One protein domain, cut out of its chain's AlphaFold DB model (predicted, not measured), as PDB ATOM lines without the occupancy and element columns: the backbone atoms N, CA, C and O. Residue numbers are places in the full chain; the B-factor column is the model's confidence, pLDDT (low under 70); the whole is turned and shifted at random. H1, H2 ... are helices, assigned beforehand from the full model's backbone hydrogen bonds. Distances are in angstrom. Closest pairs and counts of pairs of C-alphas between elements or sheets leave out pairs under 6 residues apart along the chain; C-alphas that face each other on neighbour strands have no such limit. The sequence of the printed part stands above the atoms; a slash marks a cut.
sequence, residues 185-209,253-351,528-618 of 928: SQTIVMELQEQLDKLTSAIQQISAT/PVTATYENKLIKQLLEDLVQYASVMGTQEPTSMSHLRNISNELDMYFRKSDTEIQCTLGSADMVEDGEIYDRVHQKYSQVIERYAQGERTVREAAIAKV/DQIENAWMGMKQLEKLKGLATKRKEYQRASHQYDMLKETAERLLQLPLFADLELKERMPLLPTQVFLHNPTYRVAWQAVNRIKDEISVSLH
ATOM      1  N   SER A 185     203.302 203.500 152.672       65.25
ATOM      2  CA  SER A 185     202.429 202.385 153.064       65.25
ATOM      3  C   SER A 185     201.446 202.784 154.169       65.25
ATOM      4  O   SER A 185     200.329 202.268 154.217       65.25
ATOM      5  N   GLN A 186     201.825 203.769 154.990       71.81
ATOM      6  CA  GLN A 186     200.990 204.383 156.012       71.81
ATOM      7  C   GLN A 186     199.810 205.184 155.434       71.81
ATOM      8  O   GLN A 186     198.732 205.211 156.015       71.81
ATOM      9  N   THR A 187     199.974 205.831 154.279       79.56
ATOM     10  CA  THR A 187     198.867 206.555 153.629       79.56
ATOM     11  C   THR A 187     197.827 205.575 153.093       79.56
ATOM     12  O   THR A 187     196.638 205.772 153.325       79.56
ATOM     13  N   ILE A 188     198.274 204.483 152.458       78.69
ATOM     14  CA  ILE A 188     197.381 203.430 151.949       78.69
ATOM     15  C   ILE A 188     196.613 202.780 153.101       78.69
ATOM     16  O   ILE A 188     195.390 202.688 153.045       78.69
ATOM     17  N   VAL A 189     197.305 202.354 154.166       84.38
ATOM     18  CA  VAL A 189     196.646 201.675 155.293       84.38
ATOM     19  C   VAL A 189     195.649 202.596 156.001       84.38
ATOM     20  O   VAL A 189     194.567 202.152 156.378       84.38
ATOM     21  N   MET A 190     195.954 203.896 156.118       85.56
ATOM     22  CA  MET A 190     195.027 204.887 156.670       85.56
ATOM     23  C   MET A 190     193.801 205.098 155.775       85.56
ATOM     24  O   MET A 190     192.687 205.169 156.289       85.56
ATOM     25  N   GLU A 191     193.980 205.166 154.454       86.94
ATOM     26  CA  GLU A 191     192.867 205.292 153.509       86.94
ATOM     27  C   GLU A 191     191.977 204.042 153.519       86.94
ATOM     28  O   GLU A 191     190.748 204.158 153.576       86.94
ATOM     29  N   LEU A 192     192.581 202.849 153.547       89.56
ATOM     30  CA  LEU A 192     191.869 201.579 153.696       89.56
ATOM     31  C   LEU A 192     191.102 201.511 155.018       89.56
ATOM     32  O   LEU A 192     189.948 201.085 155.013       89.56
ATOM     33  N   GLN A 193     191.690 201.975 156.126       90.88
ATOM     34  CA  GLN A 193     191.020 202.025 157.428       90.88
ATOM     35  C   GLN A 193     189.824 202.972 157.398       90.88
ATOM     36  O   GLN A 193     188.732 202.590 157.811       90.88
ATOM     37  N   GLU A 194     189.980 204.168 156.825       92.69
ATOM     38  CA  GLU A 194     188.879 205.118 156.671       92.69
ATOM     39  C   GLU A 194     187.728 204.516 155.846       92.69
ATOM     40  O   GLU A 194     186.549 204.677 156.187       92.69
ATOM     41  N   GLN A 195     188.039 203.804 154.755       93.12
ATOM     42  CA  GLN A 195     187.005 203.137 153.962       93.12
ATOM     43  C   GLN A 195     186.384 201.948 154.704       93.12
ATOM     44  O   GLN A 195     185.169 201.754 154.610       93.12
ATOM     45  N   LEU A 196     187.169 201.177 155.463       93.94
ATOM     46  CA  LEU A 196     186.668 200.061 156.260       93.94
ATOM     47  C   LEU A 196     185.755 200.543 157.394       93.94
ATOM     48  O   LEU A 196     184.744 199.897 157.661       93.94
ATOM     49  N   ASP A 197     186.022 201.696 158.005       92.81
ATOM     50  CA  ASP A 197     185.167 202.288 159.043       92.81
ATOM     51  C   ASP A 197     183.807 202.732 158.472       92.81
ATOM     52  O   ASP A 197     182.740 202.473 159.053       92.81
ATOM     53  N   LYS A 198     183.813 203.341 157.275       93.12
ATOM     54  CA  LYS A 198     182.580 203.666 156.531       93.12
ATOM     55  C   LYS A 198     181.805 202.405 156.172       93.12
ATOM     56  O   LYS A 198     180.585 202.354 156.352       93.12
ATOM     57  N   LEU A 199     182.510 201.383 155.687       93.62
ATOM     58  CA  LEU A 199     181.919 200.102 155.327       93.62
ATOM     59  C   LEU A 199     181.349 199.387 156.559       93.62
ATOM     60  O   LEU A 199     180.242 198.870 156.489       93.62
ATOM     61  N   THR A 200     182.040 199.433 157.698       94.19
ATOM     62  CA  THR A 200     181.596 198.884 158.989       94.19
ATOM     63  C   THR A 200     180.258 199.483 159.399       94.19
ATOM     64  O   THR A 200     179.305 198.754 159.677       94.19
ATOM     65  N   SER A 201     180.159 200.814 159.365       92.44
ATOM     66  CA  SER A 201     178.928 201.534 159.705       92.44
ATOM     67  C   SER A 201     177.768 201.141 158.780       92.44
ATOM     68  O   SER A 201     176.647 200.908 159.237       92.44
ATOM     69  N   ALA A 202     178.039 201.010 157.477       92.94
ATOM     70  CA  ALA A 202     177.042 200.578 156.503       92.94
ATOM     71  C   ALA A 202     176.627 199.110 156.705       92.94
ATOM     72  O   ALA A 202     175.438 198.807 156.704       92.94
ATOM     73  N   ILE A 203     177.577 198.201 156.934       93.56
ATOM     74  CA  ILE A 203     177.317 196.774 157.164       93.56
ATOM     75  C   ILE A 203     176.491 196.561 158.427       93.56
ATOM     76  O   ILE A 203     175.584 195.737 158.409       93.56
ATOM     77  N   GLN A 204     176.750 197.296 159.509       92.06
ATOM     78  CA  GLN A 204     175.950 197.190 160.732       92.06
ATOM     79  C   GLN A 204     174.479 197.549 160.473       92.06
ATOM     80  O   GLN A 204     173.579 196.837 160.920       92.06
ATOM     81  N   GLN A 205     174.226 198.597 159.686       91.56
ATOM     82  CA  GLN A 205     172.874 198.975 159.265       91.56
ATOM     83  C   GLN A 205     172.251 197.943 158.314       91.56
ATOM     84  O   GLN A 205     171.087 197.577 158.477       91.56
ATOM     85  N   ILE A 206     173.022 197.427 157.351       91.75
ATOM     86  CA  ILE A 206     172.567 196.369 156.436       91.75
ATOM     87  C   ILE A 206     172.244 195.093 157.216       91.75
ATOM     88  O   ILE A 206     171.236 194.458 156.948       91.75
ATOM     89  N   SER A 207     173.052 194.723 158.205       89.50
ATOM     90  CA  SER A 207     172.839 193.537 159.037       89.50
ATOM     91  C   SER A 207     171.551 193.647 159.862       89.50
ATOM     92  O   SER A 207     170.830 192.663 160.012       89.50
ATOM     93  N   ALA A 208     171.209 194.852 160.333       89.00
ATOM     94  CA  ALA A 208     169.950 195.100 161.035       89.00
ATOM     95  C   ALA A 208     168.720 194.971 160.115       89.00
ATOM     96  O   ALA A 208     167.677 194.477 160.543       89.00
ATOM     97  N   THR A 209     168.831 195.402 158.854       88.12
ATOM     98  CA  THR A 209     167.748 195.330 157.857       88.12
ATOM     99  C   THR A 209     168.287 194.934 156.477       88.12
ATOM    100  O   THR A 209     168.446 195.800 155.608       88.12
ATOM    101  N   PRO A 253     162.104 185.112 151.614       80.44
ATOM    102  CA  PRO A 253     163.117 186.148 151.513       80.44
ATOM    103  C   PRO A 253     164.501 185.511 151.662       80.44
ATOM    104  O   PRO A 253     164.762 184.798 152.628       80.44
ATOM    105  N   VAL A 254     165.379 185.777 150.700       84.94
ATOM    106  CA  VAL A 254     166.767 185.317 150.684       84.94
ATOM    107  C   VAL A 254     167.679 186.535 150.667       84.94
ATOM    108  O   VAL A 254     167.569 187.404 149.800       84.94
ATOM    109  N   THR A 255     168.580 186.603 151.644       86.88
ATOM    110  CA  THR A 255     169.559 187.689 151.831       86.88
ATOM    111  C   THR A 255     170.851 187.465 151.045       86.88
ATOM    112  O   THR A 255     171.720 188.334 151.027       86.88
ATOM    113  N   ALA A 256     170.975 186.336 150.340       85.19
ATOM    114  CA  ALA A 256     172.093 186.002 149.457       85.19
ATOM    115  C   ALA A 256     172.057 186.765 148.118       85.19
ATOM    116  O   ALA A 256     172.223 186.184 147.040       85.19
ATOM    117  N   THR A 257     171.821 188.072 148.202       88.88
ATOM    118  CA  THR A 257     171.784 189.005 147.079       88.88
ATOM    119  C   THR A 257     173.184 189.256 146.531       88.88
ATOM    120  O   THR A 257     174.196 188.965 147.176       88.88
ATOM    121  N   TYR A 258     173.249 189.790 145.313       88.19
ATOM    122  CA  TYR A 258     174.514 190.123 144.665       88.19
ATOM    123  C   TYR A 258     175.313 191.150 145.483       88.19
ATOM    124  O   TYR A 258     176.516 190.996 145.660       88.19
ATOM    125  N   GLU A 259     174.646 192.148 146.059       91.56
ATOM    126  CA  GLU A 259     175.275 193.209 146.847       91.56
ATOM    127  C   GLU A 259     175.946 192.660 148.109       91.56
ATOM    128  O   GLU A 259     177.107 192.963 148.377       91.56
ATOM    129  N   ASN A 260     175.238 191.809 148.861       91.50
ATOM    130  CA  ASN A 260     175.755 191.231 150.102       91.50
ATOM    131  C   ASN A 260     176.918 190.271 149.824       91.50
ATOM    132  O   ASN A 260     177.918 190.284 150.540       91.50
ATOM    133  N   LYS A 261     176.824 189.486 148.745       89.75
ATOM    134  CA  LYS A 261     177.926 188.635 148.287       89.75
ATOM    135  C   LYS A 261     179.139 189.459 147.847       89.75
ATOM    136  O   LYS A 261     180.260 189.056 148.123       89.75
ATOM    137  N   LEU A 262     178.940 190.613 147.203       88.12
ATOM    138  CA  LEU A 262     180.042 191.451 146.724       88.12
ATOM    139  C   LEU A 262     180.778 192.117 147.888       88.12
ATOM    140  O   LEU A 262     182.004 192.168 147.888       88.12
ATOM    141  N   ILE A 263     180.033 192.574 148.898       91.44
ATOM    142  CA  ILE A 263     180.608 193.091 150.143       91.44
ATOM    143  C   ILE A 263     181.422 191.994 150.842       91.44
ATOM    144  O   ILE A 263     182.572 192.239 151.192       91.44
ATOM    145  N   LYS A 264     180.868 190.777 150.982       91.44
ATOM    146  CA  LYS A 264     181.593 189.630 151.554       91.44
ATOM    147  C   LYS A 264     182.883 189.336 150.787       91.44
ATOM    148  O   LYS A 264     183.939 189.235 151.397       91.44
ATOM    149  N   GLN A 265     182.794 189.252 149.460       87.88
ATOM    150  CA  GLN A 265     183.934 188.982 148.586       87.88
ATOM    151  C   GLN A 265     185.068 189.990 148.808       87.88
ATOM    152  O   GLN A 265     186.221 189.587 148.929       87.88
ATOM    153  N   LEU A 266     184.745 191.286 148.903       88.00
ATOM    154  CA  LEU A 266     185.759 192.311 149.145       88.00
ATOM    155  C   LEU A 266     186.336 192.292 150.557       88.00
ATOM    156  O   LEU A 266     187.492 192.661 150.732       88.00
ATOM    157  N   LEU A 267     185.560 191.889 151.564       90.25
ATOM    158  CA  LEU A 267     186.097 191.706 152.910       90.25
ATOM    159  C   LEU A 267     187.087 190.537 152.954       90.25
ATOM    160  O   LEU A 267     188.154 190.691 153.535       90.25
ATOM    161  N   GLU A 268     186.783 189.408 152.306       87.00
ATOM    162  CA  GLU A 268     187.727 188.283 152.176       87.00
ATOM    163  C   GLU A 268     189.005 188.703 151.440       87.00
ATOM    164  O   GLU A 268     190.113 188.361 151.850       87.00
ATOM    165  N   ASP A 269     188.851 189.500 150.385       82.06
ATOM    166  CA  ASP A 269     189.965 190.073 149.637       82.06
ATOM    167  C   ASP A 269     190.827 191.004 150.503       82.06
ATOM    168  O   ASP A 269     192.057 190.925 150.488       82.06
ATOM    169  N   LEU A 270     190.193 191.862 151.303       86.56
ATOM    170  CA  LEU A 270     190.892 192.750 152.226       86.56
ATOM    171  C   LEU A 270     191.623 191.969 153.323       86.56
ATOM    172  O   LEU A 270     192.749 192.327 153.649       86.56
ATOM    173  N   VAL A 271     191.034 190.891 153.854       87.88
ATOM    174  CA  VAL A 271     191.696 189.998 154.825       87.88
ATOM    175  C   VAL A 271     192.944 189.368 154.217       87.88
ATOM    176  O   VAL A 271     193.994 189.347 154.858       87.88
ATOM    177  N   GLN A 272     192.854 188.887 152.977       79.81
ATOM    178  CA  GLN A 272     193.993 188.301 152.277       79.81
ATOM    179  C   GLN A 272     195.106 189.336 152.060       79.81
ATOM    180  O   GLN A 272     196.265 189.061 152.357       79.81
ATOM    181  N   TYR A 273     194.753 190.535 151.592       79.62
ATOM    182  CA  TYR A 273     195.706 191.622 151.377       79.62
ATOM    183  C   TYR A 273     196.376 192.082 152.678       79.62
ATOM    184  O   TYR A 273     197.600 192.171 152.759       79.62
ATOM    185  N   ALA A 274     195.572 192.342 153.708       84.12
ATOM    186  CA  ALA A 274     196.045 192.774 155.014       84.12
ATOM    187  C   ALA A 274     196.881 191.695 155.709       84.12
ATOM    188  O   ALA A 274     197.819 192.042 156.415       84.12
ATOM    189  N   SER A 275     196.595 190.409 155.457       80.44
ATOM    190  CA  SER A 275     197.464 189.318 155.903       80.44
ATOM    191  C   SER A 275     198.849 189.496 155.309       80.44
ATOM    192  O   SER A 275     199.745 189.726 156.097       80.44
ATOM    193  N   VAL A 276     198.996 189.557 153.974       74.00
ATOM    194  CA  VAL A 276     200.292 189.684 153.261       74.00
ATOM    195  C   VAL A 276     201.127 190.902 153.703       74.00
ATOM    196  O   VAL A 276     202.357 190.849 153.666       74.00
ATOM    197  N   MET A 277     200.473 191.992 154.114       77.31
ATOM    198  CA  MET A 277     201.112 193.246 154.547       77.31
ATOM    199  C   MET A 277     201.286 193.364 156.074       77.31
ATOM    200  O   MET A 277     201.846 194.355 156.557       77.31
ATOM    201  N   GLY A 278     200.796 192.383 156.833       80.62
ATOM    202  CA  GLY A 278     200.794 192.360 158.293       80.62
ATOM    203  C   GLY A 278     202.181 192.178 158.910       80.62
ATOM    204  O   GLY A 278     203.193 192.097 158.209       80.62
ATOM    205  N   THR A 279     202.253 192.131 160.241       79.44
ATOM    206  CA  THR A 279     203.540 192.089 160.969       79.44
ATOM    207  C   THR A 279     204.296 190.767 160.854       79.44
ATOM    208  O   THR A 279     205.520 190.776 160.945       79.44
ATOM    209  N   GLN A 280     203.605 189.643 160.651       75.75
ATOM    210  CA  GLN A 280     204.217 188.305 160.651       75.75
ATOM    211  C   GLN A 280     204.611 187.789 159.263       75.75
ATOM    212  O   GLN A 280     205.130 186.681 159.146       75.75
ATOM    213  N   GLU A 281     204.381 188.565 158.208       79.12
ATOM    214  CA  GLU A 281     204.595 188.080 156.848       79.12
ATOM    215  C   GLU A 281     206.019 188.297 156.334       79.12
ATOM    216  O   GLU A 281     206.627 189.336 156.628       79.12
ATOM    217  N   PRO A 282     206.513 187.404 155.453       69.00
ATOM    218  CA  PRO A 282     207.841 187.519 154.855       69.00
ATOM    219  C   PRO A 282     208.098 188.879 154.199       69.00
ATOM    220  O   PRO A 282     209.177 189.435 154.344       69.00
ATOM    221  N   THR A 283     207.110 189.477 153.520       69.12
ATOM    222  CA  THR A 283     207.330 190.763 152.825       69.12
ATOM    223  C   THR A 283     207.554 191.938 153.781       69.12
ATOM    224  O   THR A 283     208.362 192.826 153.490       69.12
ATOM    225  N   SER A 284     206.853 191.955 154.918       75.88
ATOM    226  CA  SER A 284     207.022 192.968 155.961       75.88
ATOM    227  C   SER A 284     208.309 192.750 156.733       75.88
ATOM    228  O   SER A 284     209.061 193.702 156.952       75.88
ATOM    229  N   MET A 285     208.590 191.494 157.079       78.56
ATOM    230  CA  MET A 285     209.823 191.106 157.748       78.56
ATOM    231  C   MET A 285     211.048 191.429 156.895       78.56
ATOM    232  O   MET A 285     211.993 192.000 157.425       78.56
ATOM    233  N   SER A 286     211.007 191.194 155.581       78.38
ATOM    234  CA  SER A 286     212.107 191.506 154.659       78.38
ATOM    235  C   SER A 286     212.462 192.985 154.657       78.38
ATOM    236  O   SER A 286     213.620 193.368 154.821       78.38
ATOM    237  N   HIS A 287     211.452 193.853 154.549       81.88
ATOM    238  CA  HIS A 287     211.685 195.293 154.542       81.88
ATOM    239  C   HIS A 287     212.213 195.790 155.893       81.88
ATOM    240  O   HIS A 287     213.132 196.608 155.932       81.88
ATOM    241  N   LEU A 288     211.673 195.268 156.999       84.94
ATOM    242  CA  LEU A 288     212.165 195.573 158.342       84.94
ATOM    243  C   LEU A 288     213.593 195.075 158.556       84.94
ATOM    244  O   LEU A 288     214.404 195.812 159.111       84.94
ATOM    245  N   ARG A 289     213.918 193.867 158.085       87.00
ATOM    246  CA  ARG A 289     215.275 193.321 158.094       87.00
ATOM    247  C   ARG A 289     216.220 194.189 157.285       87.00
ATOM    248  O   ARG A 289     217.277 194.525 157.790       87.00
ATOM    249  N   ASN A 290     215.822 194.628 156.095       86.88
ATOM    250  CA  ASN A 290     216.635 195.516 155.269       86.88
ATOM    251  C   ASN A 290     216.895 196.869 155.937       86.88
ATOM    252  O   ASN A 290     218.037 197.314 155.965       86.88
ATOM    253  N   ILE A 291     215.881 197.495 156.551       89.31
ATOM    254  CA  ILE A 291     216.087 198.738 157.314       89.31
ATOM    255  C   ILE A 291     216.995 198.495 158.525       89.31
ATOM    256  O   ILE A 291     217.870 199.314 158.789       89.31
ATOM    257  N   SER A 292     216.810 197.391 159.256       90.44
ATOM    258  CA  SER A 292     217.651 197.048 160.411       90.44
ATOM    259  C   SER A 292     219.094 196.755 159.999       90.44
ATOM    260  O   SER A 292     220.010 197.289 160.608       90.44
ATOM    261  N   ASN A 293     219.307 196.000 158.923       89.31
ATOM    262  CA  ASN A 293     220.631 195.719 158.377       89.31
ATOM    263  C   ASN A 293     221.308 196.997 157.871       89.31
ATOM    264  O   ASN A 293     222.495 197.199 158.112       89.31
ATOM    265  N   GLU A 294     220.562 197.887 157.209       89.06
ATOM    266  CA  GLU A 294     221.065 199.202 156.805       89.06
ATOM    267  C   GLU A 294     221.440 200.036 158.045       89.06
ATOM    268  O   GLU A 294     222.539 200.583 158.103       89.06
ATOM    269  N   LEU A 295     220.583 200.085 159.070       91.50
ATOM    270  CA  LEU A 295     220.843 200.780 160.336       91.50
ATOM    271  C   LEU A 295     222.103 200.243 161.036       91.50
ATOM    272  O   LEU A 295     222.978 201.029 161.398       91.50
ATOM    273  N   ASP A 296     222.224 198.923 161.169       89.50
ATOM    274  CA  ASP A 296     223.381 198.255 161.766       89.50
ATOM    275  C   ASP A 296     224.657 198.525 160.978       89.50
ATOM    276  O   ASP A 296     225.717 198.763 161.558       89.50
ATOM    277  N   MET A 297     224.574 198.518 159.650       86.81
ATOM    278  CA  MET A 297     225.708 198.830 158.796       86.81
ATOM    279  C   MET A 297     226.142 200.295 158.957       86.81
ATOM    280  O   MET A 297     227.338 200.558 159.092       86.81
ATOM    281  N   TYR A 298     225.212 201.259 159.021       88.12
ATOM    282  CA  TYR A 298     225.564 202.664 159.278       88.12
ATOM    283  C   TYR A 298     226.145 202.835 160.679       88.12
ATOM    284  O   TYR A 298     227.070 203.621 160.859       88.12
ATOM    285  N   PHE A 299     225.650 202.078 161.659       89.56
ATOM    286  CA  PHE A 299     226.174 202.095 163.017       89.56
ATOM    287  C   PHE A 299     227.610 201.560 163.064       89.56
ATOM    288  O   PHE A 299     228.496 202.245 163.573       89.56
ATOM    289  N   ARG A 300     227.891 200.410 162.436       84.31
ATOM    290  CA  ARG A 300     229.254 199.851 162.313       84.31
ATOM    291  C   ARG A 300     230.218 200.777 161.560       84.31
ATOM    292  O   ARG A 300     231.424 200.767 161.819       84.31
ATOM    293  N   LYS A 301     229.695 201.588 160.638       81.44
ATOM    294  CA  LYS A 301     230.442 202.606 159.881       81.44
ATOM    295  C   LYS A 301     230.411 204.006 160.504       81.44
ATOM    296  O   LYS A 301     230.957 204.933 159.909       81.44
ATOM    297  N   SER A 302     229.805 204.170 161.677       84.88
ATOM    298  CA  SER A 302     229.874 205.418 162.438       84.88
ATOM    299  C   SER A 302     231.188 205.519 163.208       84.88
ATOM    300  O   SER A 302     231.898 204.524 163.375       84.88
ATOM    301  N   ASP A 303     231.524 206.717 163.669       84.06
ATOM    302  CA  ASP A 303     232.742 206.952 164.436       84.06
ATOM    303  C   ASP A 303     232.709 206.186 165.770       84.06
ATOM    304  O   ASP A 303     231.655 206.016 166.390       84.06
ATOM    305  N   THR A 304     233.873 205.742 166.253       84.00
ATOM    306  CA  THR A 304     233.981 204.943 167.490       84.00
ATOM    307  C   THR A 304     233.345 205.638 168.691       84.00
ATOM    308  O   THR A 304     232.763 204.980 169.543       84.00
ATOM    309  N   GLU A 305     233.384 206.969 168.748       84.62
ATOM    310  CA  GLU A 305     232.714 207.737 169.797       84.62
ATOM    311  C   GLU A 305     231.192 207.514 169.815       84.62
ATOM    312  O   GLU A 305     230.609 207.320 170.887       84.62
ATOM    313  N   ILE A 306     230.549 207.497 168.644       86.88
ATOM    314  CA  ILE A 306     229.115 207.222 168.500       86.88
ATOM    315  C   ILE A 306     228.829 205.779 168.896       86.88
ATOM    316  O   ILE A 306     227.917 205.539 169.689       86.88
ATOM    317  N   GLN A 307     229.649 204.835 168.427       88.19
ATOM    318  CA  GLN A 307     229.511 203.421 168.775       88.19
ATOM    319  C   GLN A 307     229.632 203.186 170.284       88.19
ATOM    320  O   GLN A 307     228.787 202.518 170.869       88.19
ATOM    321  N   CYS A 308     230.633 203.783 170.937       86.94
ATOM    322  CA  CYS A 308     230.841 203.665 172.377       86.94
ATOM    323  C   CYS A 308     229.731 204.338 173.189       86.94
ATOM    324  O   CYS A 308     229.367 203.834 174.248       86.94
ATOM    325  N   THR A 309     229.210 205.480 172.728       85.81
ATOM    326  CA  THR A 309     228.216 206.237 173.504       85.81
ATOM    327  C   THR A 309     226.808 205.669 173.354       85.81
ATOM    328  O   THR A 309     226.060 205.644 174.329       85.81
ATOM    329  N   LEU A 310     226.443 205.207 172.156       88.50
ATOM    330  CA  LEU A 310     225.168 204.530 171.923       88.50
ATOM    331  C   LEU A 310     225.211 203.070 172.391       88.50
ATOM    332  O   LEU A 310     224.215 202.567 172.886       88.50
ATOM    333  N   GLY A 311     226.340 202.375 172.251       88.12
ATOM    334  CA  GLY A 311     226.504 200.959 172.600       88.12
ATOM    335  C   GLY A 311     225.925 199.988 171.565       88.12
ATOM    336  O   GLY A 311     226.558 198.982 171.256       88.12
ATOM    337  N   SER A 312     224.761 200.291 170.986       90.12
ATOM    338  CA  SER A 312     224.184 199.551 169.856       90.12
ATOM    339  C   SER A 312     223.351 200.457 168.949       90.12
ATOM    340  O   SER A 312     222.983 201.574 169.324       90.12
ATOM    341  N   ALA A 313     223.024 199.959 167.755       88.12
ATOM    342  CA  ALA A 313     222.206 200.680 166.787       88.12
ATOM    343  C   ALA A 313     220.785 200.979 167.311       88.12
ATOM    344  O   ALA A 313     220.230 202.043 167.036       88.12
ATOM    345  N   ASP A 314     220.221 200.086 168.132       87.94
ATOM    346  CA  ASP A 314     218.885 200.252 168.717       87.94
ATOM    347  C   ASP A 314     218.808 201.392 169.738       87.94
ATOM    348  O   ASP A 314     217.760 202.022 169.883       87.94
ATOM    349  N   MET A 315     219.916 201.729 170.408       88.00
ATOM    350  CA  MET A 315     219.932 202.793 171.422       88.00
ATOM    351  C   MET A 315     219.745 204.200 170.830       88.00
ATOM    352  O   MET A 315     219.487 205.146 171.568       88.00
ATOM    353  N   VAL A 316     219.790 204.357 169.502       88.62
ATOM    354  CA  VAL A 316     219.393 205.596 168.795       88.62
ATOM    355  C   VAL A 316     217.917 205.944 169.028       88.62
ATOM    356  O   VAL A 316     217.480 207.096 168.892       88.62
ATOM    357  N   GLU A 317     217.112 204.940 169.363       86.62
ATOM    358  CA  GLU A 317     215.707 205.117 169.685       86.62
ATOM    359  C   GLU A 317     215.465 205.708 171.070       86.62
ATOM    360  O   GLU A 317     214.409 206.316 171.269       86.62
ATOM    361  N   ASP A 318     216.427 205.567 171.985       88.19
ATOM    362  CA  ASP A 318     216.392 206.182 173.305       88.19
ATOM    363  C   ASP A 318     216.599 207.695 173.156       88.19
ATOM    364  O   ASP A 318     217.677 208.173 172.793       88.19
ATOM    365  N   GLY A 319     215.527 208.452 173.409       88.06
ATOM    366  CA  GLY A 319     215.533 209.907 173.287       88.06
ATOM    367  C   GLY A 319     216.575 210.571 174.185       88.06
ATOM    368  O   GLY A 319     217.252 211.485 173.735       88.06
ATOM    369  N   GLU A 320     216.785 210.076 175.408       89.50
ATOM    370  CA  GLU A 320     217.716 210.696 176.356       89.50
ATOM    371  C   GLU A 320     219.177 210.472 175.951       89.50
ATOM    372  O   GLU A 320     220.016 211.374 176.062       89.50
ATOM    373  N   ILE A 321     219.509 209.267 175.475       88.50
ATOM    374  CA  ILE A 321     220.857 208.971 174.973       88.50
ATOM    375  C   ILE A 321     221.117 209.759 173.693       88.50
ATOM    376  O   ILE A 321     222.146 210.435 173.606       88.50
ATOM    377  N   TYR A 322     220.182 209.718 172.744       90.44
ATOM    378  CA  TYR A 322     220.280 210.461 171.493       90.44
ATOM    379  C   TYR A 322     220.485 211.958 171.741       90.44
ATOM    380  O   TYR A 322     221.461 212.525 171.249       90.44
ATOM    381  N   ASP A 323     219.626 212.584 172.553       91.00
ATOM    382  CA  ASP A 323     219.659 214.024 172.814       91.00
ATOM    383  C   ASP A 323     220.972 214.443 173.479       91.00
ATOM    384  O   ASP A 323     221.545 215.476 173.134       91.00
ATOM    385  N   ARG A 324     221.515 213.617 174.380       90.38
ATOM    386  CA  ARG A 324     222.815 213.859 175.018       90.38
ATOM    387  C   ARG A 324     223.975 213.836 174.018       90.38
ATOM    388  O   ARG A 324     224.830 214.723 174.071       90.38
ATOM    389  N   VAL A 325     224.026 212.848 173.116       89.00
ATOM    390  CA  VAL A 325     225.072 212.773 172.074       89.00
ATOM    391  C   VAL A 325     224.906 213.921 171.079       89.00
ATOM    392  O   VAL A 325     225.868 214.616 170.754       89.00
ATOM    393  N   HIS A 326     223.671 214.177 170.654       92.12
ATOM    394  CA  HIS A 326     223.333 215.261 169.744       92.12
ATOM    395  C   HIS A 326     223.725 216.628 170.324       92.12
ATOM    396  O   HIS A 326     224.352 217.442 169.642       92.12
ATOM    397  N   GLN A 327     223.417 216.881 171.600       91.25
ATOM    398  CA  GLN A 327     223.767 218.122 172.291       91.25
ATOM    399  C   GLN A 327     225.285 218.311 172.382       91.25
ATOM    400  O   GLN A 327     225.767 219.430 172.199       91.25
ATOM    401  N   LYS A 328     226.046 217.234 172.613       90.88
ATOM    402  CA  LYS A 328     227.515 217.281 172.631       90.88
ATOM    403  C   LYS A 328     228.076 217.791 171.300       90.88
ATOM    404  O   LYS A 328     228.869 218.732 171.309       90.88
ATOM    405  N   TYR A 329     227.639 217.227 170.172       90.81
ATOM    406  CA  TYR A 329     228.080 217.687 168.849       90.81
ATOM    407  C   TYR A 329     227.565 219.092 168.520       90.81
ATOM    408  O   TYR A 329     228.333 219.929 168.043       90.81
ATOM    409  N   SER A 330     226.308 219.390 168.859       90.12
ATOM    410  CA  SER A 330     225.696 220.709 168.644       90.12
ATOM    411  C   SER A 330     226.498 221.823 169.319       90.12
ATOM    412  O   SER A 330     226.802 222.830 168.687       90.12
ATOM    413  N   GLN A 331     226.938 221.619 170.565       89.94
ATOM    414  CA  GLN A 331     227.759 222.597 171.288       89.94
ATOM    415  C   GLN A 331     229.111 222.864 170.605       89.94
ATOM    416  O   GLN A 331     229.596 223.996 170.632       89.94
ATOM    417  N   VAL A 332     229.742 221.847 170.007       87.12
ATOM    418  CA  VAL A 332     231.011 222.016 169.272       87.12
ATOM    419  C   VAL A 332     230.781 222.794 167.974       87.12
ATOM    420  O   VAL A 332     231.528 223.725 167.670       87.12
ATOM    421  N   ILE A 333     229.714 222.464 167.244       87.06
ATOM    422  CA  ILE A 333     229.345 223.123 165.984       87.06
ATOM    423  C   ILE A 333     228.957 224.588 166.217       87.06
ATOM    424  O   ILE A 333     229.392 225.463 165.468       87.06
ATOM    425  N   GLU A 334     228.198 224.889 167.273       87.75
ATOM    426  CA  GLU A 334     227.825 226.261 167.642       87.75
ATOM    427  C   GLU A 334     229.048 227.123 167.971       87.75
ATOM    428  O   GLU A 334     229.152 228.258 167.497       87.75
ATOM    429  N   ARG A 335     230.017 226.581 168.726       85.06
ATOM    430  CA  ARG A 335     231.281 227.283 169.016       85.06
ATOM    431  C   ARG A 335     232.037 227.626 167.736       85.06
ATOM    432  O   ARG A 335     232.565 228.732 167.627       85.06
ATOM    433  N   TYR A 336     232.060 226.722 166.757       82.94
ATOM    434  CA  TYR A 336     232.668 227.011 165.461       82.94
ATOM    435  C   TYR A 336     231.902 228.050 164.666       82.94
ATOM    436  O   TYR A 336     232.524 228.966 164.149       82.94
ATOM    437  N   ALA A 337     230.576 227.939 164.570       84.31
ATOM    438  CA  ALA A 337     229.771 228.920 163.851       84.31
ATOM    439  C   ALA A 337     230.008 230.333 164.411       84.31
ATOM    440  O   ALA A 337     230.111 231.300 163.656       84.31
ATOM    441  N   GLN A 338     230.182 230.447 165.731       86.69
ATOM    442  CA  GLN A 338     230.570 231.695 166.377       86.69
ATOM    443  C   GLN A 338     232.007 232.126 166.027       86.69
ATOM    444  O   GLN A 338     232.244 233.307 165.761       86.69
ATOM    445  N   GLY A 339     232.963 231.194 165.992       84.44
ATOM    446  CA  GLY A 339     234.337 231.449 165.548       84.44
ATOM    447  C   GLY A 339     234.418 231.908 164.087       84.44
ATOM    448  O   GLY A 339     235.074 232.904 163.794       84.44
ATOM    449  N   GLU A 340     233.689 231.249 163.186       84.06
ATOM    450  CA  GLU A 340     233.576 231.596 161.770       84.06
ATOM    451  C   GLU A 340     233.019 233.014 161.602       84.06
ATOM    452  O   GLU A 340     233.630 233.827 160.912       84.06
ATOM    453  N   ARG A 341     231.916 233.344 162.295       87.00
ATOM    454  CA  ARG A 341     231.362 234.709 162.317       87.00
ATOM    455  C   ARG A 341     232.389 235.728 162.786       87.00
ATOM    456  O   ARG A 341     232.588 236.734 162.118       87.00
ATOM    457  N   THR A 342     233.101 235.431 163.871       88.69
ATOM    458  CA  THR A 342     234.131 236.326 164.421       88.69
ATOM    459  C   THR A 342     235.259 236.568 163.412       88.69
ATOM    460  O   THR A 342     235.708 237.701 163.245       88.69
ATOM    461  N   VAL A 343     235.709 235.527 162.702       86.44
ATOM    462  CA  VAL A 343     236.738 235.661 161.660       86.44
ATOM    463  C   VAL A 343     236.212 236.446 160.460       86.44
ATOM    464  O   VAL A 343     236.923 237.323 159.973       86.44
ATOM    465  N   ARG A 344     234.981 236.186 160.002       87.62
ATOM    466  CA  ARG A 344     234.355 236.945 158.907       87.62
ATOM    467  C   ARG A 344     234.223 238.419 159.266       87.62
ATOM    468  O   ARG A 344     234.683 239.259 158.503       87.62
ATOM    469  N   GLU A 345     233.688 238.738 160.439       88.50
ATOM    470  CA  GLU A 345     233.562 240.113 160.935       88.50
ATOM    471  C   GLU A 345     234.930 240.803 161.028       88.50
ATOM    472  O   GLU A 345     235.096 241.926 160.547       88.50
ATOM    473  N   ALA A 346     235.940 240.117 161.573       87.19
ATOM    474  CA  ALA A 346     237.298 240.644 161.670       87.19
ATOM    475  C   ALA A 346     237.957 240.852 160.296       87.19
ATOM    476  O   ALA A 346     238.687 241.827 160.112       87.19
ATOM    477  N   ALA A 347     237.716 239.958 159.334       86.44
ATOM    478  CA  ALA A 347     238.226 240.086 157.976       86.44
ATOM    479  C   ALA A 347     237.525 241.233 157.235       86.44
ATOM    480  O   ALA A 347     238.208 242.117 156.722       86.44
ATOM    481  N   ILE A 348     236.187 241.282 157.262       87.44
ATOM    482  CA  ILE A 348     235.358 242.341 156.660       87.44
ATOM    483  C   ILE A 348     235.726 243.717 157.231       87.44
ATOM    484  O   ILE A 348     235.821 244.684 156.481       87.44
ATOM    485  N   ALA A 349     236.018 243.824 158.529       87.00
ATOM    486  CA  ALA A 349     236.468 245.081 159.130       87.00
ATOM    487  C   ALA A 349     237.815 245.585 158.569       87.00
ATOM    488  O   ALA A 349     238.098 246.782 158.634       87.00
ATOM    489  N   LYS A 350     238.648 244.692 158.019       87.06
ATOM    490  CA  LYS A 350     239.975 245.008 157.467       87.06
ATOM    491  C   LYS A 350     239.975 245.222 155.950       87.06
ATOM    492  O   LYS A 350     240.982 245.700 155.430       87.06
ATOM    493  N   VAL A 351     238.904 244.865 155.233       88.56
ATOM    494  CA  VAL A 351     238.892 244.922 153.764       88.56
ATOM    495  C   VAL A 351     238.676 246.336 153.212       88.56
ATOM    496  O   VAL A 351     238.172 247.248 153.870       88.56
ATOM    497  N   ASP A 528     239.428 220.795 162.015       70.75
ATOM    498  CA  ASP A 528     239.347 219.334 161.931       70.75
ATOM    499  C   ASP A 528     238.489 218.730 163.055       70.75
ATOM    500  O   ASP A 528     237.684 217.834 162.814       70.75
ATOM    501  N   GLN A 529     238.589 219.253 164.285       73.12
ATOM    502  CA  GLN A 529     237.767 218.786 165.416       73.12
ATOM    503  C   GLN A 529     236.285 219.072 165.185       73.12
ATOM    504  O   GLN A 529     235.412 218.287 165.552       73.12
ATOM    505  N   ILE A 530     236.003 220.216 164.574       75.88
ATOM    506  CA  ILE A 530     234.643 220.654 164.284       75.88
ATOM    507  C   ILE A 530     234.084 219.880 163.108       75.88
ATOM    508  O   ILE A 530     232.911 219.518 163.123       75.88
ATOM    509  N   GLU A 531     234.907 219.625 162.097       78.50
ATOM    510  CA  GLU A 531     234.501 218.790 160.987       78.50
ATOM    511  C   GLU A 531     234.128 217.394 161.482       78.50
ATOM    512  O   GLU A 531     233.044 216.920 161.160       78.50
ATOM    513  N   ASN A 532     234.944 216.795 162.353       81.56
ATOM    514  CA  ASN A 532     234.622 215.520 162.993       81.56
ATOM    515  C   ASN A 532     233.308 215.599 163.783       81.56
ATOM    516  O   ASN A 532     232.454 214.733 163.635       81.56
ATOM    517  N   ALA A 533     233.090 216.667 164.559       84.94
ATOM    518  CA  ALA A 533     231.831 216.857 165.279       84.94
ATOM    519  C   ALA A 533     230.621 217.002 164.340       84.94
ATOM    520  O   ALA A 533     229.544 216.476 164.617       84.94
ATOM    521  N   TRP A 534     230.790 217.700 163.217       84.75
ATOM    522  CA  TRP A 534     229.741 217.863 162.220       84.75
ATOM    523  C   TRP A 534     229.434 216.549 161.507       84.75
ATOM    524  O   TRP A 534     228.266 216.189 161.377       84.75
ATOM    525  N   MET A 535     230.463 215.803 161.109       86.31
ATOM    526  CA  MET A 535     230.325 214.476 160.516       86.31
ATOM    527  C   MET A 535     229.660 213.493 161.485       86.31
ATOM    528  O   MET A 535     228.725 212.799 161.086       86.31
ATOM    529  N   GLY A 536     230.054 213.499 162.761       88.69
ATOM    530  CA  GLY A 536     229.418 212.703 163.812       88.69
ATOM    531  C   GLY A 536     227.941 213.062 164.011       88.69
ATOM    532  O   GLY A 536     227.086 212.181 164.089       88.69
ATOM    533  N   MET A 537     227.593 214.354 163.980       90.81
ATOM    534  CA  MET A 537     226.188 214.781 164.010       90.81
ATOM    535  C   MET A 537     225.401 214.241 162.808       90.81
ATOM    536  O   MET A 537     224.279 213.768 162.978       90.81
ATOM    537  N   LYS A 538     225.987 214.247 161.603       91.25
ATOM    538  CA  LYS A 538     225.332 213.707 160.400       91.25
ATOM    539  C   LYS A 538     225.172 212.192 160.430       91.25
ATOM    540  O   LYS A 538     224.108 211.698 160.059       91.25
ATOM    541  N   GLN A 539     226.155 211.463 160.957       90.06
ATOM    542  CA  GLN A 539     226.017 210.032 161.245       90.06
ATOM    543  C   GLN A 539     224.844 209.772 162.198       90.06
ATOM    544  O   GLN A 539     223.992 208.928 161.923       90.06
ATOM    545  N   LEU A 540     224.739 210.553 163.273       91.88
ATOM    546  CA  LEU A 540     223.670 210.419 164.257       91.88
ATOM    547  C   LEU A 540     222.274 210.744 163.677       91.88
ATOM    548  O   LEU A 540     221.313 210.014 163.926       91.88
ATOM    549  N   GLU A 541     222.147 211.804 162.874       92.38
ATOM    550  CA  GLU A 541     220.906 212.163 162.165       92.38
ATOM    551  C   GLU A 541     220.470 211.081 161.160       92.38
ATOM    552  O   GLU A 541     219.276 210.771 161.063       92.38
ATOM    553  N   LYS A 542     221.419 210.467 160.438       92.31
ATOM    554  CA  LYS A 542     221.142 209.359 159.514       92.31
ATOM    555  C   LYS A 542     220.617 208.131 160.252       92.31
ATOM    556  O   LYS A 542     219.587 207.578 159.856       92.31
ATOM    557  N   LEU A 543     221.280 207.740 161.342       93.38
ATOM    558  CA  LEU A 543     220.834 206.636 162.193       93.38
ATOM    559  C   LEU A 543     219.419 206.893 162.732       93.38
ATOM    560  O   LEU A 543     218.561 206.013 162.671       93.38
ATOM    561  N   LYS A 544     219.131 208.118 163.193       93.62
ATOM    562  CA  LYS A 544     217.792 208.490 163.676       93.62
ATOM    563  C   LYS A 544     216.734 208.430 162.582       93.62
ATOM    564  O   LYS A 544     215.617 207.981 162.844       93.62
ATOM    565  N   GLY A 545     217.080 208.858 161.370       91.19
ATOM    566  CA  GLY A 545     216.219 208.752 160.194       91.19
ATOM    567  C   GLY A 545     215.835 207.302 159.890       91.19
ATOM    568  O   GLY A 545     214.653 207.000 159.736       91.19
ATOM    569  N   LEU A 546     216.808 206.386 159.890       91.19
ATOM    570  CA  LEU A 546     216.565 204.955 159.676       91.19
ATOM    571  C   LEU A 546     215.736 204.327 160.805       91.19
ATOM    572  O   LEU A 546     214.771 203.616 160.529       91.19
ATOM    573  N   ALA A 547     216.039 204.647 162.065       91.88
ATOM    574  CA  ALA A 547     215.262 204.176 163.211       91.88
ATOM    575  C   ALA A 547     213.803 204.677 163.165       91.88
ATOM    576  O   ALA A 547     212.868 203.938 163.472       91.88
ATOM    577  N   THR A 548     213.582 205.916 162.716       90.81
ATOM    578  CA  THR A 548     212.234 206.480 162.526       90.81
ATOM    579  C   THR A 548     211.494 205.758 161.401       90.81
ATOM    580  O   THR A 548     210.368 205.309 161.613       90.81
ATOM    581  N   LYS A 549     212.153 205.533 160.255       88.25
ATOM    582  CA  LYS A 549     211.604 204.756 159.130       88.25
ATOM    583  C   LYS A 549     211.214 203.334 159.557       88.25
ATOM    584  O   LYS A 549     210.149 202.849 159.180       88.25
ATOM    585  N   ARG A 550     212.035 202.682 160.393       89.56
ATOM    586  CA  ARG A 550     211.736 201.364 160.983       89.56
ATOM    587  C   ARG A 550     210.442 201.397 161.799       89.56
ATOM    588  O   ARG A 550     209.566 200.565 161.573       89.56
ATOM    589  N   LYS A 551     210.284 202.380 162.696       89.12
ATOM    590  CA  LYS A 551     209.073 202.549 163.524       89.12
ATOM    591  C   LYS A 551     207.827 202.850 162.703       89.12
ATOM    592  O   LYS A 551     206.761 202.311 162.990       89.12
ATOM    593  N   GLU A 552     207.943 203.712 161.698       87.44
ATOM    594  CA  GLU A 552     206.840 204.042 160.791       87.44
ATOM    595  C   GLU A 552     206.355 202.801 160.045       87.44
ATOM    596  O   GLU A 552     205.152 202.539 160.003       87.44
ATOM    597  N   TYR A 553     207.285 201.983 159.544       85.44
ATOM    598  CA  TYR A 553     206.942 200.734 158.874       85.44
ATOM    599  C   TYR A 553     206.291 199.727 159.829       85.44
ATOM    600  O   TYR A 553     205.237 199.183 159.509       85.44
ATOM    601  N   GLN A 554     206.849 199.525 161.029       87.00
ATOM    602  CA  GLN A 554     206.244 198.660 162.054       87.00
ATOM    603  C   GLN A 554     204.820 199.105 162.404       87.00
ATOM    604  O   GLN A 554     203.911 198.281 162.508       87.00
ATOM    605  N   ARG A 555     204.607 200.418 162.548       88.12
ATOM    606  CA  ARG A 555     203.283 200.990 162.800       88.12
ATOM    607  C   ARG A 555     202.326 200.716 161.643       88.12
ATOM    608  O   ARG A 555     201.185 200.344 161.903       88.12
ATOM    609  N   ALA A 556     202.774 200.878 160.399       85.44
ATOM    610  CA  ALA A 556     201.963 200.585 159.223       85.44
ATOM    611  C   ALA A 556     201.596 199.090 159.147       85.44
ATOM    612  O   ALA A 556     200.424 198.770 158.975       85.44
ATOM    613  N   SER A 557     202.553 198.177 159.358       86.12
ATOM    614  CA  SER A 557     202.295 196.728 159.420       86.12
ATOM    615  C   SER A 557     201.290 196.366 160.516       86.12
ATOM    616  O   SER A 557     200.366 195.599 160.269       86.12
ATOM    617  N   HIS A 558     201.395 196.973 161.701       88.75
ATOM    618  CA  HIS A 558     200.420 196.747 162.771       88.75
ATOM    619  C   HIS A 558     199.017 197.268 162.412       88.75
ATOM    620  O   HIS A 558     198.010 196.649 162.748       88.75
ATOM    621  N   GLN A 559     198.924 198.388 161.690       88.38
ATOM    622  CA  GLN A 559     197.643 198.885 161.182       88.38
ATOM    623  C   GLN A 559     197.015 197.923 160.159       88.38
ATOM    624  O   GLN A 559     195.792 197.790 160.138       88.38
ATOM    625  N   TYR A 560     197.818 197.206 159.363       89.19
ATOM    626  CA  TYR A 560     197.308 196.127 158.510       89.19
ATOM    627  C   TYR A 560     196.756 194.956 159.332       89.19
ATOM    628  O   TYR A 560     195.674 194.462 159.015       89.19
ATOM    629  N   ASP A 561     197.403 194.569 160.433       89.12
ATOM    630  CA  ASP A 561     196.851 193.543 161.332       89.12
ATOM    631  C   ASP A 561     195.492 193.980 161.915       89.12
ATOM    632  O   ASP A 561     194.529 193.211 161.922       89.12
ATOM    633  N   MET A 562     195.354 195.249 162.316       91.19
ATOM    634  CA  MET A 562     194.077 195.797 162.799       91.19
ATOM    635  C   MET A 562     192.981 195.822 161.718       91.19
ATOM    636  O   MET A 562     191.807 195.553 162.010       91.19
ATOM    637  N   LEU A 563     193.344 196.136 160.467       91.56
ATOM    638  CA  LEU A 563     192.441 196.054 159.312       91.56
ATOM    639  C   LEU A 563     191.934 194.625 159.119       91.56
ATOM    640  O   LEU A 563     190.727 194.420 158.958       91.56
ATOM    641  N   LYS A 564     192.847 193.649 159.173       91.69
ATOM    642  CA  LYS A 564     192.538 192.222 159.069       91.69
ATOM    643  C   LYS A 564     191.539 191.802 160.144       91.69
ATOM    644  O   LYS A 564     190.464 191.311 159.807       91.69
ATOM    645  N   GLU A 565     191.836 192.075 161.414       93.81
ATOM    646  CA  GLU A 565     190.959 191.726 162.541       93.81
ATOM    647  C   GLU A 565     189.565 192.358 162.415       93.81
ATOM    648  O   GLU A 565     188.544 191.746 162.744       93.81
ATOM    649  N   THR A 566     189.497 193.604 161.938       93.38
ATOM    650  CA  THR A 566     188.224 194.307 161.742       93.38
ATOM    651  C   THR A 566     187.416 193.675 160.610       93.38
ATOM    652  O   THR A 566     186.218 193.432 160.779       93.38
ATOM    653  N   ALA A 567     188.052 193.351 159.482       93.06
ATOM    654  CA  ALA A 567     187.399 192.693 158.355       93.06
ATOM    655  C   ALA A 567     186.925 191.268 158.708       93.06
ATOM    656  O   ALA A 567     185.786 190.913 158.398       93.06
ATOM    657  N   GLU A 568     187.729 190.485 159.433       93.75
ATOM    658  CA  GLU A 568     187.349 189.155 159.934       93.75
ATOM    659  C   GLU A 568     186.144 189.223 160.882       93.75
ATOM    660  O   GLU A 568     185.204 188.436 160.760       93.75
ATOM    661  N   ARG A 569     186.106 190.216 161.778       93.88
ATOM    662  CA  ARG A 569     184.961 190.440 162.675       93.88
ATOM    663  C   ARG A 569     183.681 190.767 161.910       93.88
ATOM    664  O   ARG A 569     182.604 190.312 162.293       93.88
ATOM    665  N   LEU A 570     183.777 191.548 160.833       93.00
ATOM    666  CA  LEU A 570     182.631 191.826 159.964       93.00
ATOM    667  C   LEU A 570     182.157 190.557 159.258       93.00
ATOM    668  O   LEU A 570     180.955 190.314 159.232       93.00
ATOM    669  N   LEU A 571     183.076 189.734 158.742       91.94
ATOM    670  CA  LEU A 571     182.761 188.460 158.082       91.94
ATOM    671  C   LEU A 571     182.041 187.460 159.002       91.94
ATOM    672  O   LEU A 571     181.267 186.639 158.514       91.94
ATOM    673  N   GLN A 572     182.240 187.555 160.320       91.38
ATOM    674  CA  GLN A 572     181.552 186.729 161.321       91.38
ATOM    675  C   GLN A 572     180.101 187.155 161.601       91.38
ATOM    676  O   GLN A 572     179.384 186.457 162.321       91.38
ATOM    677  N   LEU A 573     179.629 188.285 161.058       90.75
ATOM    678  CA  LEU A 573     178.240 188.704 161.239       90.75
ATOM    679  C   LEU A 573     177.269 187.689 160.600       90.75
ATOM    680  O   LEU A 573     177.558 187.167 159.518       90.75
ATOM    681  N   PRO A 574     176.068 187.471 161.183       87.62
ATOM    682  CA  PRO A 574     175.079 186.526 160.650       87.62
ATOM    683  C   PRO A 574     174.714 186.765 159.180       87.62
ATOM    684  O   PRO A 574     174.383 185.834 158.457       87.62
ATOM    685  N   LEU A 575     174.815 188.019 158.723       88.81
ATOM    686  CA  LEU A 575     174.613 188.400 157.328       88.81
ATOM    687  C   LEU A 575     175.527 187.641 156.352       88.81
ATOM    688  O   LEU A 575     175.097 187.360 155.237       88.81
ATOM    689  N   PHE A 576     176.770 187.349 156.745       90.44
ATOM    690  CA  PHE A 576     177.803 186.785 155.870       90.44
ATOM    691  C   PHE A 576     178.187 185.343 156.210       90.44
ATOM    692  O   PHE A 576     178.688 184.647 155.321       90.44
ATOM    693  N   ALA A 577     177.939 184.893 157.445       81.44
ATOM    694  CA  ALA A 577     178.286 183.551 157.914       81.44
ATOM    695  C   ALA A 577     177.721 182.445 157.001       81.44
ATOM    696  O   ALA A 577     178.452 181.538 156.612       81.44
ATOM    697  N   ASP A 578     176.467 182.594 156.563       79.88
ATOM    698  CA  ASP A 578     175.759 181.595 155.749       79.88
ATOM    699  C   ASP A 578     175.849 181.846 154.224       79.88
ATOM    700  O   ASP A 578     175.226 181.140 153.428       79.88
ATOM    701  N   LEU A 579     176.591 182.870 153.775       85.31
ATOM    702  CA  LEU A 579     176.701 183.196 152.347       85.31
ATOM    703  C   LEU A 579     177.798 182.390 151.654       85.31
ATOM    704  O   LEU A 579     178.982 182.652 151.843       85.31
ATOM    705  N   GLU A 580     177.430 181.484 150.757       81.12
ATOM    706  CA  GLU A 580     178.406 180.797 149.906       81.12
ATOM    707  C   GLU A 580     178.815 181.649 148.693       81.12
ATOM    708  O   GLU A 580     177.973 182.066 147.885       81.12
ATOM    709  N   LEU A 581     180.125 181.855 148.529       77.19
ATOM    710  CA  LEU A 581     180.734 182.419 147.324       77.19
ATOM    711  C   LEU A 581     181.191 181.273 146.419       77.19
ATOM    712  O   LEU A 581     182.249 180.689 146.617       77.19
ATOM    713  N   LYS A 582     180.360 180.921 145.433       70.81
ATOM    714  CA  LYS A 582     180.683 179.852 144.472       70.81
ATOM    715  C   LYS A 582     181.673 180.311 143.400       70.81
ATOM    716  O   LYS A 582     182.487 179.518 142.951       70.81
ATOM    717  N   GLU A 583     181.597 181.584 143.009       69.69
ATOM    718  CA  GLU A 583     182.453 182.207 141.996       69.69
ATOM    719  C   GLU A 583     182.695 183.681 142.349       69.69
ATOM    720  O   GLU A 583     181.848 184.325 142.978       69.69
ATOM    721  N   ARG A 584     183.843 184.221 141.919       73.12
ATOM    722  CA  ARG A 584     184.155 185.651 142.042       73.12
ATOM    723  C   ARG A 584     183.257 186.450 141.102       73.12
ATOM    724  O   ARG A 584     183.216 186.209 139.898       73.12
ATOM    725  N   MET A 585     182.563 187.432 141.650       73.12
ATOM    726  CA  MET A 585     181.615 188.261 140.923       73.12
ATOM    727  C   MET A 585     182.296 189.515 140.346       73.12
ATOM    728  O   MET A 585     183.197 190.077 140.982       73.12
ATOM    729  N   PRO A 586     181.863 190.000 139.163       75.00
ATOM    730  CA  PRO A 586     182.307 191.292 138.640       75.00
ATOM    731  C   PRO A 586     181.853 192.415 139.577       75.00
ATOM    732  O   PRO A 586     180.939 192.207 140.364       75.00
ATOM    733  N   LEU A 587     182.453 193.605 139.494       78.75
ATOM    734  CA  LEU A 587     181.994 194.771 140.260       78.75
ATOM    735  C   LEU A 587     181.013 195.572 139.394       78.75
ATOM    736  O   LEU A 587     181.436 196.200 138.426       78.75
ATOM    737  N   LEU A 588     179.714 195.522 139.704       81.50
ATOM    738  CA  LEU A 588     178.669 196.223 138.952       81.50
ATOM    739  C   LEU A 588     177.807 197.085 139.887       81.50
ATOM    740  O   LEU A 588     177.319 196.576 140.900       81.50
ATOM    741  N   PRO A 589     177.559 198.362 139.544       84.50
ATOM    742  CA  PRO A 589     176.648 199.202 140.306       84.50
ATOM    743  C   PRO A 589     175.201 198.770 140.036       84.50
ATOM    744  O   PRO A 589     174.642 199.027 138.968       84.50
ATOM    745  N   THR A 590     174.579 198.099 141.002       89.69
ATOM    746  CA  THR A 590     173.170 197.700 140.923       89.69
ATOM    747  C   THR A 590     172.238 198.836 141.337       89.69
ATOM    748  O   THR A 590     172.643 199.808 141.973       89.69
ATOM    749  N   GLN A 591     170.946 198.702 141.034       89.06
ATOM    750  CA  GLN A 591     169.932 199.671 141.469       89.06
ATOM    751  C   GLN A 591     169.876 199.805 143.001       89.06
ATOM    752  O   GLN A 591     169.646 200.897 143.513       89.06
ATOM    753  N   VAL A 592     170.145 198.721 143.737       88.50
ATOM    754  CA  VAL A 592     170.211 198.743 145.205       88.50
ATOM    755  C   VAL A 592     171.412 199.566 145.667       88.50
ATOM    756  O   VAL A 592     171.241 200.460 146.492       88.50
ATOM    757  N   PHE A 593     172.595 199.352 145.084       91.38
ATOM    758  CA  PHE A 593     173.776 200.173 145.371       91.38
ATOM    759  C   PHE A 593     173.593 201.652 145.011       91.38
ATOM    760  O   PHE A 593     174.127 202.520 145.694       91.38
ATOM    761  N   LEU A 594     172.838 201.971 143.959       88.56
ATOM    762  CA  LEU A 594     172.656 203.355 143.517       88.56
ATOM    763  C   LEU A 594     171.583 204.115 144.312       88.56
ATOM    764  O   LEU A 594     171.743 205.314 144.553       88.56
ATOM    765  N   HIS A 595     170.504 203.440 144.721       88.81
ATOM    766  CA  HIS A 595     169.311 204.099 145.264       88.81
ATOM    767  C   HIS A 595     169.065 203.870 146.758       88.81
ATOM    768  O   HIS A 595     168.382 204.689 147.374       88.81
ATOM    769  N   ASN A 596     169.613 202.818 147.372       91.00
ATOM    770  CA  ASN A 596     169.539 202.653 148.823       91.00
ATOM    771  C   ASN A 596     170.710 203.412 149.489       91.00
ATOM    772  O   ASN A 596     171.862 203.101 149.187       91.00
ATOM    773  N   PRO A 597     170.462 204.383 150.394       90.69
ATOM    774  CA  PRO A 597     171.519 205.211 150.983       90.69
ATOM    775  C   PRO A 597     172.626 204.415 151.682       90.69
ATOM    776  O   PRO A 597     173.804 204.709 151.490       90.69
ATOM    777  N   THR A 598     172.267 203.383 152.448       90.69
ATOM    778  CA  THR A 598     173.230 202.555 153.186       90.69
ATOM    779  C   THR A 598     174.067 201.704 152.232       90.69
ATOM    780  O   THR A 598     175.293 201.685 152.330       90.69
ATOM    781  N   TYR A 599     173.429 201.061 151.250       92.69
ATOM    782  CA  TYR A 599     174.151 200.303 150.224       92.69
ATOM    783  C   TYR A 599     174.996 201.209 149.324       92.69
ATOM    784  O   TYR A 599     176.054 200.787 148.876       92.69
ATOM    785  N   ARG A 600     174.602 202.465 149.100       91.81
ATOM    786  CA  ARG A 600     175.409 203.439 148.356       91.81
ATOM    787  C   ARG A 600     176.709 203.785 149.070       91.81
ATOM    788  O   ARG A 600     177.746 203.860 148.417       91.81
ATOM    789  N   VAL A 601     176.668 203.964 150.390       91.62
ATOM    790  CA  VAL A 601     177.882 204.149 151.203       91.62
ATOM    791  C   VAL A 601     178.754 202.898 151.135       91.62
ATOM    792  O   VAL A 601     179.949 203.010 150.866       91.62
ATOM    793  N   ALA A 602     178.151 201.711 151.287       91.25
ATOM    794  CA  ALA A 602     178.873 200.449 151.144       91.25
ATOM    795  C   ALA A 602     179.530 200.331 149.761       91.25
ATOM    796  O   ALA A 602     180.709 200.017 149.684       91.25
ATOM    797  N   TRP A 603     178.820 200.664 148.681       91.94
ATOM    798  CA  TRP A 603     179.338 200.656 147.312       91.94
ATOM    799  C   TRP A 603     180.521 201.604 147.117       91.94
ATOM    800  O   TRP A 603     181.512 201.224 146.504       91.94
ATOM    801  N   GLN A 604     180.439 202.831 147.637       91.00
ATOM    802  CA  GLN A 604     181.536 203.798 147.538       91.00
ATOM    803  C   GLN A 604     182.792 203.303 148.258       91.00
ATOM    804  O   GLN A 604     183.885 203.408 147.707       91.00
ATOM    805  N   ALA A 605     182.629 202.738 149.458       89.44
ATOM    806  CA  ALA A 605     183.730 202.156 150.215       89.44
ATOM    807  C   ALA A 605     184.301 200.916 149.508       89.44
ATOM    808  O   ALA A 605     185.503 200.838 149.299       89.44
ATOM    809  N   VAL A 606     183.438 200.000 149.057       87.81
ATOM    810  CA  VAL A 606     183.780 198.802 148.269       87.81
ATOM    811  C   VAL A 606     184.561 199.177 147.015       87.81
ATOM    812  O   VAL A 606     185.587 198.572 146.742       87.81
ATOM    813  N   ASN A 607     184.123 200.187 146.261       86.00
ATOM    814  CA  ASN A 607     184.811 200.593 145.041       86.00
ATOM    815  C   ASN A 607     186.207 201.152 145.340       86.00
ATOM    816  O   ASN A 607     187.156 200.766 144.672       86.00
ATOM    817  N   ARG A 608     186.348 201.992 146.372       84.12
ATOM    818  CA  ARG A 608     187.650 202.543 146.777       84.12
ATOM    819  C   ARG A 608     188.593 201.477 147.325       84.12
ATOM    820  O   ARG A 608     189.726 201.393 146.880       84.12
ATOM    821  N   ILE A 609     188.109 200.623 148.231       85.75
ATOM    822  CA  ILE A 609     188.873 199.475 148.740       85.75
ATOM    823  C   ILE A 609     189.315 198.609 147.567       85.75
ATOM    824  O   ILE A 609     190.484 198.260 147.475       85.75
ATOM    825  N   LYS A 610     188.400 198.310 146.635       80.88
ATOM    826  CA  LYS A 610     188.721 197.560 145.427       80.88
ATOM    827  C   LYS A 610     189.802 198.253 144.608       80.88
ATOM    828  O   LYS A 610     190.715 197.561 144.182       80.88
ATOM    829  N   ASP A 611     189.720 199.551 144.355       74.75
ATOM    830  CA  ASP A 611     190.734 200.264 143.570       74.75
ATOM    831  C   ASP A 611     192.136 200.116 144.195       74.75
ATOM    832  O   ASP A 611     193.099 199.865 143.468       74.75
ATOM    833  N   GLU A 612     192.222 200.118 145.529       73.94
ATOM    834  CA  GLU A 612     193.466 199.894 146.275       73.94
ATOM    835  C   GLU A 612     193.943 198.421 146.258       73.94
ATOM    836  O   GLU A 612     195.134 198.156 146.064       73.94
ATOM    837  N   ILE A 613     193.041 197.436 146.400       74.25
ATOM    838  CA  ILE A 613     193.399 196.000 146.511       74.25
ATOM    839  C   ILE A 613     193.360 195.213 145.188       74.25
ATOM    840  O   ILE A 613     193.874 194.099 145.127       74.25
ATOM    841  N   SER A 614     192.753 195.742 144.114       55.62
ATOM    842  CA  SER A 614     192.485 195.035 142.833       55.62
ATOM    843  C   SER A 614     193.721 194.448 142.164       55.62
ATOM    844  O   SER A 614     193.609 193.605 141.276       55.62
ATOM    845  N   VAL A 615     194.890 194.952 142.533       50.69
ATOM    846  CA  VAL A 615     196.176 194.532 141.995       50.69
ATOM    847  C   VAL A 615     196.733 193.317 142.756       50.69
ATOM    848  O   VAL A 615     197.447 192.512 142.163       50.69
ATOM    849  N   SER A 616     196.326 193.120 144.013       50.44
ATOM    850  CA  SER A 616     197.028 192.285 144.997       50.44
ATOM    851  C   SER A 616     196.433 190.889 145.233       50.44
ATOM    852  O   SER A 616     197.023 190.026 145.877       50.44
ATOM    853  N   LEU A 617     195.253 190.605 144.679       49.09
ATOM    854  CA  LEU A 617     194.501 189.375 144.989       49.09
ATOM    855  C   LEU A 617     194.895 188.144 144.164       49.09
ATOM    856  O   LEU A 617     194.341 187.064 144.356       49.09
ATOM    857  N   HIS A 618     195.849 188.279 143.238       47.66
ATOM    858  CA  HIS A 618     196.377 187.141 142.471       47.66
ATOM    859  C   HIS A 618     197.494 186.380 143.215       47.66
ATOM    860  O   HIS A 618     197.915 185.321 142.756       47.66
TER     861      HIS A 618
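This is residues 185 to 209, 253 to 351 and 528 to 618 of the 928 residues of an uncharacterized protein of Halobacillus sp. BAB-2008 (UniProt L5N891). Look for a long rod built along one long helix, H7. Round its later part H1, H2 and H10 make a four-helix up-and-down bundle with it, each running against the one before it in the chain; H3 runs along H7 residues 539 to 557, the short H5 packs on H7 residues 540 to 547, and H6 crosses H7 near its beginning and sticks out as an arm with residues 338 to 350. The 215 printed residues are all helix in class, with ten named helices, H1 to H10 in order, and no named strand. The whole is extended, with a radius of gyration of the C-alphas of 27.0 A and spans of 94 by 39 by 28 A.

Find C-alpha 185 at (202.429, 202.385, 153.064); from there H1 runs to residue 208, 34.2 A. Past the first cut, H2 takes residues 258 to 277, 28.5 A, and H3 residues 282 to 300, 25.8 A. H4, residues 304 to 310, and H5, residues 313 to 317, are short. H6 runs from residue 319 to 350, 45.6 A. Past the second cut, find C-alpha 528 at (239.347, 219.334, 161.931), where H7 begins; it reaches residue 571 after 64.6 A. H8 is residues 574 to 577, H9 residues 591 to 595, and H10 residues 597 to 613, ending at C-alpha 613 at (193.399, 196.000, 146.511).

Start at H7, the hub, touching five helices. Its residues 552 to 570 touch H1 at a shallow tilt of 19 degrees, the same way; the closest C-alphas, Gln 186 and Ala 556, are 5.1 A apart. Its residues 557 to 571 touch H2, closest at Val 271 and Lys 564, 4.9 A. H10 touches H1, opposite ways at 30 degrees, closest at Gln 195 and Ala 605, 5.1 A. H3 touches H7 residues 539 to 557, closest at Leu 295 and Leu 546, 6.0 A. H5 touches H7, closest at Val 316 and Lys 544, 6.1 A. H6 touches H7 at a steep tilt of 41 degrees, closest at Tyr 329 and Ala 533, 5.2 A. H4 touches H6, H8 touches H2, and H9 touches H10 only at the corner. In H1, H2, H3, H4, H7, H9 and H10 every O i to N i+4 pair is within hydrogen-bond range; H6 has 27 of 28, H5 has 0 of 1 but 2 of 2 O i to N i+3 pairs, and H8 is too short for an O i to N i+4 pair.

The C-alphas of Pro 253 and Lys 350, 97.0 A apart, are the two farthest apart. Residues 210 to 252 and 352 to 527 are not printed; the C-alpha gaps are 12.1 A and 26.9 A. The link from H8 to H9 is long, 13 residues. Mean pLDDT of the printed part is 85.7; residues 185, 282 to 283, 583 and 614 to 618 are under 70.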